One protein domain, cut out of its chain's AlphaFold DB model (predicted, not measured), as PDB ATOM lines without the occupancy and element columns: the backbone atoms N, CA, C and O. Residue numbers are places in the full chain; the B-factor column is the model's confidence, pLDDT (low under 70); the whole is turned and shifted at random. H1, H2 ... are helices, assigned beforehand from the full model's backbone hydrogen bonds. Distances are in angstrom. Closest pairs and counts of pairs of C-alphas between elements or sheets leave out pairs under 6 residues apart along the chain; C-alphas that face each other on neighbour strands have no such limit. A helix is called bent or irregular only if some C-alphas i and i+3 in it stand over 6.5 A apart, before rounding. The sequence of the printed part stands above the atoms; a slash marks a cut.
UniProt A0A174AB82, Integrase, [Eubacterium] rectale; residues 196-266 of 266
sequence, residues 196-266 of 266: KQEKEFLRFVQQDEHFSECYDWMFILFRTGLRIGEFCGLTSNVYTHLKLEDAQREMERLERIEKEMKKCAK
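What this domain is: This is residues 196 to 266 of the 266 residues of the protein "Integrase" of [Eubacterium] rectale (UniProt A0A174AB82). The long helix H5 is one arm of a loose, open frame, the hairpin of H1 and H2 is the other, and short H3 and H4 join them. The printed part has 71 residues, with five named helices, H1 to H5 in order, and no named strand: all helix. It is loose, with a radius of gyration of the C-alphas of 14.7 A, spanning 40 by 34 by 19 A.

Where its parts are: H5, residues 245 to 264, is 29.3 A long and ends at C-alpha 264 (-2.991, -6.393, 70.629). H4 is residues 236 to 239, H3 228 to 232. H2, residues 212 to 224, 19.4 A, is irregular: C-alphas 213 and 216 are 7.3 A apart. H1, residues 196 to 207, 16.6 A, begins at C-alpha 196 (27.096, -28.102, 75.440).

How they stand to each other: H5 and H4 are close but not clearly touching, closest C-alphas Tyr 239 and Ala 247, 6.9 A. H2 and H5 are apart. H1 and H2, a hairpin, touch at a shallow tilt of 29 degrees, opposite ways; closest C-alphas Gln 206 and Ser 212, 4.6 A. Every O i to N i+4 pair is within hydrogen-bond range in H1 and H3, 7 of 9 in H2, 15 of 16 in H5; H4 is too short for one.

The domain as a whole: The printed part has no cut, and its links are tight. C-alphas 196 and 266, the farthest apart, are 41.4 A apart. Residues 236 to 251 and 264 to 266 have pLDDT under 70.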
ATOM      1  N   LYS A 196      26.974 -28.774  76.742       93.19
ATOM      2  CA  LYS A 196      27.096 -28.102  75.440       93.19
ATOM      3  C   LYS A 196      26.075 -28.654  74.444       93.19
ATOM      4  O   LYS A 196      25.364 -27.865  73.830       93.19
ATOM      5  N   GLN A 197      25.981 -29.981  74.335       93.75
ATOM      6  CA  GLN A 197      25.003 -30.655  73.475       93.75
ATOM      7  C   GLN A 197      23.568 -30.336  73.897       93.75
ATOM      8  O   GLN A 197      22.733 -30.093  73.041       93.75
ATOM      9  N   GLU A 198      23.292 -30.265  75.201       91.62
ATOM     10  CA  GLU A 198      21.982 -29.875  75.731       91.62
ATOM     11  C   GLU A 198      21.578 -28.470  75.259       91.62
ATOM     12  O   GLU A 198      20.496 -28.285  74.710       91.62
ATOM     13  N   LYS A 199      22.460 -27.472  75.426       91.00
ATOM     14  CA  LYS A 199      22.193 -26.090  74.986       91.00
ATOM     15  C   LYS A 199      21.992 -25.996  73.478       91.00
ATOM     16  O   LYS A 199      21.133 -25.251  73.017       91.00
ATOM     17  N   GLU A 200      22.800 -26.724  72.717       94.31
ATOM     18  CA  GLU A 200      22.710 -26.759  71.260       94.31
ATOM     19  C   GLU A 200      21.415 -27.426  70.789       94.31
ATOM     20  O   GLU A 200      20.740 -26.882  69.918       94.31
ATOM     21  N   PHE A 201      21.021 -28.529  71.429       93.69
ATOM     22  CA  PHE A 201      19.763 -29.223  71.181       93.69
ATOM     23  C   PHE A 201      18.552 -28.344  71.505       93.69
ATOM     24  O   PHE A 201      17.671 -28.189  70.669       93.69
ATOM     25  N   LEU A 202      18.522 -27.705  72.677       91.62
ATOM     26  CA  LEU A 202      17.422 -26.813  73.054       91.62
ATOM     27  C   LEU A 202      17.311 -25.611  72.112       91.62
ATOM     28  O   LEU A 202      16.208 -25.240  71.724       91.62
ATOM     29  N   ARG A 203      18.442 -25.026  71.696       92.75
ATOM     30  CA  ARG A 203      18.449 -23.945  70.701       92.75
ATOM     31  C   ARG A 203      17.921 -24.424  69.349       92.75
ATOM     32  O   ARG A 203      17.168 -23.692  68.720       92.75
ATOM     33  N   PHE A 204      18.306 -25.624  68.917       93.62
ATOM     34  CA  PHE A 204      17.796 -26.229  67.688       93.62
ATOM     35  C   PHE A 204      16.274 -26.399  67.748       93.62
ATOM     36  O   PHE A 204      15.580 -25.905  66.868       93.62
ATOM     37  N   VAL A 205      15.754 -26.999  68.824       91.94
ATOM     38  CA  VAL A 205      14.307 -27.181  69.023       91.94
ATOM     39  C   VAL A 205      13.578 -25.836  69.016       91.94
ATOM     40  O   VAL A 205      12.536 -25.716  68.391       91.94
ATOM     41  N   GLN A 206      14.141 -24.807  69.656       90.19
ATOM     42  CA  GLN A 206      13.534 -23.474  69.718       90.19
ATOM     43  C   GLN A 206      13.462 -22.765  68.356       90.19
ATOM     44  O   GLN A 206      12.559 -21.966  68.130       90.19
ATOM     45  N   GLN A 207      14.445 -22.995  67.484       90.62
ATOM     46  CA  GLN A 207      14.557 -22.332  66.181       90.62
ATOM     47  C   GLN A 207      13.803 -23.064  65.068       90.62
ATOM     48  O   GLN A 207      13.613 -22.495  63.994       90.62
ATOM     49  N   ASP A 208      13.411 -24.312  65.305       92.75
ATOM     50  CA  ASP A 208      12.712 -25.136  64.333       92.75
ATOM     51  C   ASP A 208      11.217 -24.785  64.260       92.75
ATOM     52  O   ASP A 208      10.542 -24.613  65.276       92.75
ATOM     53  N   GLU A 209      10.683 -24.699  63.043       87.81
ATOM     54  CA  GLU A 209       9.282 -24.328  62.805       87.81
ATOM     55  C   GLU A 209       8.300 -25.390  63.327       87.81
ATOM     56  O   GLU A 209       7.208 -25.050  63.770       87.81
ATOM     57  N   HIS A 210       8.689 -26.668  63.325       84.81
ATOM     58  CA  HIS A 210       7.814 -27.778  63.694       84.81
ATOM     59  C   HIS A 210       7.982 -28.211  65.155       84.81
ATOM     60  O   HIS A 210       7.007 -28.558  65.819       84.81
ATOM     61  N   PHE A 211       9.212 -28.205  65.672       85.00
ATOM     62  CA  PHE A 211       9.513 -28.711  67.014       85.00
ATOM     63  C   PHE A 211       9.517 -27.643  68.111       85.00
ATOM     64  O   PHE A 211       9.590 -28.005  69.288       85.00
ATOM     65  N   SER A 212       9.399 -26.356  67.770       85.81
ATOM     66  CA  SER A 212       9.400 -25.259  68.753       85.81
ATOM     67  C   SER A 212       8.314 -25.391  69.822       85.81
ATOM     68  O   SER A 212       8.579 -25.089  70.985       85.81
ATOM     69  N   GLU A 213       7.147 -25.948  69.490       86.31
ATOM     70  CA  GLU A 213       6.073 -26.231  70.457       86.31
ATOM     71  C   GLU A 213       6.494 -27.230  71.552       86.31
ATOM     72  O   GLU A 213       5.984 -27.199  72.670       86.31
ATOM     73  N   CYS A 214       7.460 -28.107  71.263       86.69
ATOM     74  CA  CYS A 214       7.965 -29.113  72.201       86.69
ATOM     75  C   CYS A 214       9.113 -28.591  73.084       86.69
ATOM     76  O   CYS A 214       9.641 -29.348  73.909       86.69
ATOM     77  N   TYR A 215       9.529 -27.330  72.915       89.50
ATOM     78  CA  TYR A 215      10.665 -26.747  73.631       89.50
ATOM     79  C   TYR A 215      10.489 -26.823  75.147       89.50
ATOM     80  O   TYR A 215      11.366 -27.342  75.842       89.50
ATOM     81  N   ASP A 216       9.340 -26.368  75.654       85.31
ATOM     82  CA  ASP A 216       9.075 -26.315  77.093       85.31
ATOM     83  C   ASP A 216       9.109 -27.715  77.717       85.31
ATOM     84  O   ASP A 216       9.658 -27.912  78.802       85.31
ATOM     85  N   TRP A 217       8.598 -28.720  77.000       88.12
ATOM     86  CA  TRP A 217       8.599 -30.112  77.452       88.12
ATOM     87  C   TRP A 217      10.025 -30.657  77.570       88.12
ATOM     88  O   TRP A 217      10.394 -31.230  78.597       88.12
ATOM     89  N   MET A 218      10.850 -30.431  76.543       88.75
ATOM     90  CA  MET A 218      12.260 -30.833  76.538       88.75
ATOM     91  C   MET A 218      13.050 -30.106  77.631       88.75
ATOM     92  O   MET A 218      13.833 -30.730  78.349       88.75
ATOM     93  N   PHE A 219      12.813 -28.805  77.806       88.88
ATOM     94  CA  PHE A 219      13.449 -27.999  78.843       88.88
ATOM     95  C   PHE A 219      13.124 -28.519  80.249       88.88
ATOM     96  O   PHE A 219      14.034 -28.717  81.059       88.88
ATOM     97  N   ILE A 220      11.847 -28.802  80.531       87.25
ATOM     98  CA  ILE A 220      11.413 -29.363  81.815       87.25
ATOM     99  C   ILE A 220      12.088 -30.715  82.061       87.25
ATOM    100  O   ILE A 220      12.625 -30.924  83.150       87.25
ATOM    101  N   LEU A 221      12.129 -31.612  81.071       89.75
ATOM    102  CA  LEU A 221      12.774 -32.923  81.210       89.75
ATOM    103  C   LEU A 221      14.269 -32.802  81.551       89.75
ATOM    104  O   LEU A 221      14.732 -33.470  82.478       89.75
ATOM    105  N   PHE A 222      15.012 -31.912  80.882       88.62
ATOM    106  CA  PHE A 222      16.433 -31.683  81.186       88.62
ATOM    107  C   PHE A 222      16.667 -31.058  82.567       88.62
ATOM    108  O   PHE A 222      17.669 -31.363  83.212       88.62
ATOM    109  N   ARG A 223      15.776 -30.175  83.034       85.75
ATOM    110  CA  ARG A 223      15.955 -29.440  84.300       85.75
ATOM    111  C   ARG A 223      15.468 -30.197  85.527       85.75
ATOM    112  O   ARG A 223      16.037 -30.032  86.601       85.75
ATOM    113  N   THR A 224      14.425 -31.003  85.375       85.00
ATOM    114  CA  THR A 224      13.802 -31.737  86.486       85.00
ATOM    115  C   THR A 224      14.312 -33.167  86.608       85.00
ATOM    116  O   THR A 224      14.251 -33.739  87.694       85.00
ATOM    117  N   GLY A 225      14.810 -33.758  85.514       84.69
ATOM    118  CA  GLY A 225      15.235 -35.157  85.488       84.69
ATOM    119  C   GLY A 225      14.086 -36.159  85.637       84.69
ATOM    120  O   GLY A 225      14.334 -37.323  85.958       84.69
ATOM    121  N   LEU A 226      12.838 -35.726  85.423       86.19
ATOM    122  CA  LEU A 226      11.667 -36.603  85.446       86.19
ATOM    123  C   LEU A 226      11.776 -37.686  84.370       86.19
ATOM    124  O   LEU A 226      12.220 -37.437  83.244       86.19
ATOM    125  N   ARG A 227      11.308 -38.899  84.682       87.81
ATOM    126  CA  ARG A 227      11.123 -39.916  83.640       87.81
ATOM    127  C   ARG A 227       9.996 -39.481  82.716       87.81
ATOM    128  O   ARG A 227       8.997 -38.934  83.169       87.81
ATOM    129  N   ILE A 228      10.092 -39.823  81.433       90.25
ATOM    130  CA  ILE A 228       9.081 -39.425  80.442       90.25
ATOM    131  C   ILE A 228       7.652 -39.836  80.839       90.25
ATOM    132  O   ILE A 228       6.724 -39.057  80.680       90.25
ATOM    133  N   GLY A 229       7.476 -41.022  81.432       86.75
ATOM    134  CA  GLY A 229       6.165 -41.470  81.913       86.75
ATOM    135  C   GLY A 229       5.639 -40.667  83.109       86.75
ATOM    136  O   GLY A 229       4.434 -40.481  83.224       86.75
ATOM    137  N   GLU A 230       6.529 -40.164  83.969       87.81
ATOM    138  CA  GLU A 230       6.175 -39.272  85.083       87.81
ATOM    139  C   GLU A 230       5.776 -37.895  84.536       87.81
ATOM    140  O   GLU A 230       4.753 -37.351  84.940       87.81
ATOM    141  N   PHE A 231       6.530 -37.381  83.556       88.06
ATOM    142  CA  PHE A 231       6.221 -36.134  82.855       88.06
ATOM    143  C   PHE A 231       4.857 -36.185  82.154       88.06
ATOM    144  O   PHE A 231       4.040 -35.291  82.345       88.06
ATOM    145  N   CYS A 232       4.555 -37.257  81.414       86.94
ATOM    146  CA  CYS A 232       3.245 -37.433  80.777       86.94
ATOM    147  C   CYS A 232       2.087 -37.554  81.784       86.94
ATOM    148  O   CYS A 232       0.937 -37.332  81.418       86.94
ATOM    149  N   GLY A 233       2.372 -37.932  83.035       85.25
ATOM    150  CA  GLY A 233       1.392 -37.990  84.119       85.25
ATOM    151  C   GLY A 233       1.182 -36.660  84.848       85.25
ATOM    152  O   GLY A 233       0.347 -36.600  85.754       85.25
ATOM    153  N   LEU A 234       1.925 -35.603  84.495       82.19
ATOM    154  CA  LEU A 234       1.767 -34.287  85.107       82.19
ATOM    155  C   LEU A 234       0.417 -33.680  84.725       82.19
ATOM    156  O   LEU A 234       0.051 -33.579  83.558       82.19
ATOM    157  N   THR A 235      -0.318 -33.239  85.741       79.69
ATOM    158  CA  THR A 235      -1.575 -32.499  85.591       79.69
ATOM    159  C   THR A 235      -1.517 -31.246  86.456       79.69
ATOM    160  O   THR A 235      -0.758 -31.200  87.426       79.69
ATOM    161  N   SER A 236      -2.333 -30.232  86.155       69.31
ATOM    162  CA  SER A 236      -2.344 -28.954  86.889       69.31
ATOM    163  C   SER A 236      -2.544 -29.113  88.406       69.31
ATOM    164  O   SER A 236      -2.016 -28.318  89.176       69.31
ATOM    165  N   ASN A 237      -3.219 -30.180  88.853       66.06
ATOM    166  CA  ASN A 237      -3.399 -30.507  90.277       66.06
ATOM    167  C   ASN A 237      -2.151 -31.099  90.955       66.06
ATOM    168  O   ASN A 237      -2.048 -31.074  92.174       66.06
ATOM    169  N   VAL A 238      -1.202 -31.666  90.209       58.31
ATOM    170  CA  VAL A 238       0.042 -32.210  90.789       58.31
ATOM    171  C   VAL A 238       1.010 -31.074  91.138       58.31
ATOM    172  O   VAL A 238       1.709 -31.138  92.150       58.31
ATOM    173  N   TYR A 239       0.994 -29.990  90.356       50.88
ATOM    174  CA  TYR A 239       1.820 -28.802  90.582       50.88
ATOM    175  C   TYR A 239       1.498 -28.076  91.894       50.88
ATOM    176  O   TYR A 239       2.407 -27.560  92.544       50.88
ATOM    177  N   THR A 240       0.238 -28.089  92.330       47.09
ATOM    178  CA  THR A 240      -0.195 -27.421  93.567       47.09
ATOM    179  C   THR A 240       0.272 -28.144  94.839       47.09
ATOM    180  O   THR A 240       0.379 -27.518  95.892       47.09
ATOM    181  N   HIS A 241       0.631 -29.434  94.767       45.81
ATOM    182  CA  HIS A 241       1.097 -30.218  95.922       45.81
ATOM    183  C   HIS A 241       2.624 -30.293  96.069       45.81
ATOM    184  O   HIS A 241       3.119 -30.527  97.173       45.81
ATOM    185  N   LEU A 242       3.383 -30.041  94.998       50.28
ATOM    186  CA  LEU A 242       4.855 -30.002  95.016       50.28
ATOM    187  C   LEU A 242       5.437 -28.720  95.644       50.28
ATOM    188  O   LEU A 242       6.650 -28.538  95.626       50.28
ATOM    189  N   LYS A 243       4.594 -27.837  96.205       47.19
ATOM    190  CA  LYS A 243       4.987 -26.507  96.714       47.19
ATOM    191  C   LYS A 243       5.807 -25.699  95.700       47.19
ATOM    192  O   LYS A 243       6.632 -24.871  96.074       47.19
ATOM    193  N   LEU A 244       5.565 -25.910  94.407       50.75
ATOM    194  CA  LEU A 244       6.005 -24.990  93.366       50.75
ATOM    195  C   LEU A 244       5.010 -23.822  93.347       50.75
ATOM    196  O   LEU A 244       4.233 -23.672  92.409       50.75
ATOM    197  N   GLU A 245       5.010 -23.003  94.401       50.69
ATOM    198  CA  GLU A 245       4.228 -21.752  94.483       50.69
ATOM    199  C   GLU A 245       4.526 -20.817  93.292       50.69
ATOM    200  O   GLU A 245       3.727 -19.956  92.921       50.69
ATOM    201  N   ASP A 246       5.667 -21.029  92.639       54.00
ATOM    202  CA  ASP A 246       6.090 -20.324  91.437       54.00
ATOM    203  C   ASP A 246       5.365 -20.798  90.171       54.00
ATOM    204  O   ASP A 246       5.151 -19.995  89.271       54.00
ATOM    205  N   ALA A 247       4.900 -22.050  90.099       51.94
ATOM    206  CA  ALA A 247       4.234 -22.574  88.903       51.94
ATOM    207  C   ALA A 247       2.812 -22.024  88.734       51.94
ATOM    208  O   ALA A 247       2.393 -21.727  87.620       51.94
ATOM    209  N   GLN A 248       2.073 -21.841  89.831       57.47
ATOM    210  CA  GLN A 248       0.729 -21.256  89.782       57.47
ATOM    211  C   GLN A 248       0.788 -19.768  89.408       57.47
ATOM    212  O   GLN A 248       0.025 -19.313  88.559       57.47
ATOM    213  N   ARG A 249       1.775 -19.040  89.950       61.47
ATOM    214  CA  ARG A 249       2.084 -17.665  89.534       61.47
ATOM    215  C   ARG A 249       2.520 -17.583  88.072       61.47
ATOM    216  O   ARG A 249       2.103 -16.660  87.377       61.47
ATOM    217  N   GLU A 250       3.314 -18.539  87.591       60.03
ATOM    218  CA  GLU A 250       3.757 -18.552  86.195       60.03
ATOM    219  C   GLU A 250       2.614 -18.902  85.230       60.03
ATOM    220  O   GLU A 250       2.498 -18.274  84.183       60.03
ATOM    221  N   MET A 251       1.696 -19.801  85.602       66.44
ATOM    222  CA  MET A 251       0.470 -20.058  84.833       66.44
ATOM    223  C   MET A 251      -0.415 -18.808  84.739       66.44
ATOM    224  O   MET A 251      -0.846 -18.441  83.647       66.44
ATOM    225  N   GLU A 252      -0.633 -18.097  85.850       75.06
ATOM    226  CA  GLU A 252      -1.378 -16.829  85.851       75.06
ATOM    227  C   GLU A 252      -0.681 -15.742  85.014       75.06
ATOM    228  O   GLU A 252      -1.339 -14.930  84.352       75.06
ATOM    229  N   ARG A 253       0.657 -15.723  85.020       73.12
ATOM    230  CA  ARG A 253       1.463 -14.827  84.186       73.12
ATOM    231  C   ARG A 253       1.299 -15.153  82.700       73.12
ATOM    232  O   ARG A 253       1.073 -14.232  81.917       73.12
ATOM    233  N   LEU A 254       1.370 -16.427  82.315       70.38
ATOM    234  CA  LEU A 254       1.187 -16.874  80.930       70.38
ATOM    235  C   LEU A 254      -0.233 -16.588  80.426       70.38
ATOM    236  O   LEU A 254      -0.387 -16.034  79.339       70.38
ATOM    237  N   GLU A 255      -1.265 -16.834  81.238       79.50
ATOM    238  CA  GLU A 255      -2.651 -16.481  80.897       79.50
ATOM    239  C   GLU A 255      -2.852 -14.967  80.708       79.50
ATOM    240  O   GLU A 255      -3.636 -14.535  79.854       79.50
ATOM    241  N   ARG A 256      -2.160 -14.130  81.499       78.81
ATOM    242  CA  ARG A 256      -2.167 -12.671  81.302       78.81
ATOM    243  C   ARG A 256      -1.507 -12.280  79.988       78.81
ATOM    244  O   ARG A 256      -2.097 -11.498  79.248       78.81
ATOM    245  N   ILE A 257      -0.336 -12.841  79.688       75.81
ATOM    246  CA  ILE A 257       0.391 -12.579  78.440       75.81
ATOM    247  C   ILE A 257      -0.458 -12.994  77.232       75.81
ATOM    248  O   ILE A 257      -0.599 -12.225  76.285       75.81
ATOM    249  N   GLU A 258      -1.106 -14.159  77.279       78.31
ATOM    250  CA  GLU A 258      -1.968 -14.638  76.193       78.31
ATOM    251  C   GLU A 258      -3.188 -13.721  75.976       78.31
ATOM    252  O   GLU A 258      -3.558 -13.407  74.838       78.31
ATOM    253  N   LYS A 259      -3.796 -13.225  77.065       79.75
ATOM    254  CA  LYS A 259      -4.882 -12.231  77.007       79.75
ATOM    255  C   LYS A 259      -4.420 -10.888  76.444       79.75
ATOM    256  O   LYS A 259      -5.189 -10.252  75.723       79.75
ATOM    257  N   GLU A 260      -3.209 -10.445  76.765       77.50
ATOM    258  CA  GLU A 260      -2.634  -9.208  76.227       77.50
ATOM    259  C   GLU A 260      -2.298  -9.343  74.740       77.50
ATOM    260  O   GLU A 260      -2.686  -8.478  73.956       77.50
ATOM    261  N   MET A 261      -1.710 -10.462  74.309       70.00
ATOM    262  CA  MET A 261      -1.471 -10.709  72.885       70.00
ATOM    263  C   MET A 261      -2.772 -10.768  72.075       70.00
ATOM    264  O   MET A 261      -2.853 -10.178  71.000       70.00
ATOM    265  N   LYS A 262      -3.827 -11.402  72.607       72.38
ATOM    266  CA  LYS A 262      -5.162 -11.423  71.977       72.38
ATOM    267  C   LYS A 262      -5.823 -10.042  71.902       72.38
ATOM    268  O   LYS A 262      -6.666  -9.830  71.035       72.38
ATOM    269  N   LYS A 263      -5.468  -9.113  72.797       72.69
ATOM    270  CA  LYS A 263      -5.924  -7.714  72.743       72.69
ATOM    271  C   LYS A 263      -5.140  -6.883  71.731       72.69
ATOM    272  O   LYS A 263      -5.755  -6.062  71.071       72.69
ATOM    273  N   CYS A 264      -3.832  -7.099  71.601       60.06
ATOM    274  CA  CYS A 264      -2.991  -6.393  70.629       60.06
ATOM    275  C   CYS A 264      -3.186  -6.876  69.180       60.06
ATOM    276  O   CYS A 264      -2.804  -6.173  68.253       60.06
ATOM    277  N   ALA A 265      -3.761  -8.066  68.981       56.62
ATOM    278  CA  ALA A 265      -4.083  -8.625  67.665       56.62
ATOM    279  C   ALA A 265      -5.473  -8.214  67.121       56.62
ATOM    280  O   ALA A 265      -5.878  -8.703  66.065       56.62
ATOM    281  N   LYS A 266      -6.214  -7.358  67.840       46.75
ATOM    282  CA  LYS A 266      -7.477  -6.736  67.410       46.75
ATOM    283  C   LYS A 266      -7.257  -5.266  67.090       46.75
ATOM    284  O   LYS A 266      -7.936  -4.792  66.156       46.75
TER     285      LYS A 266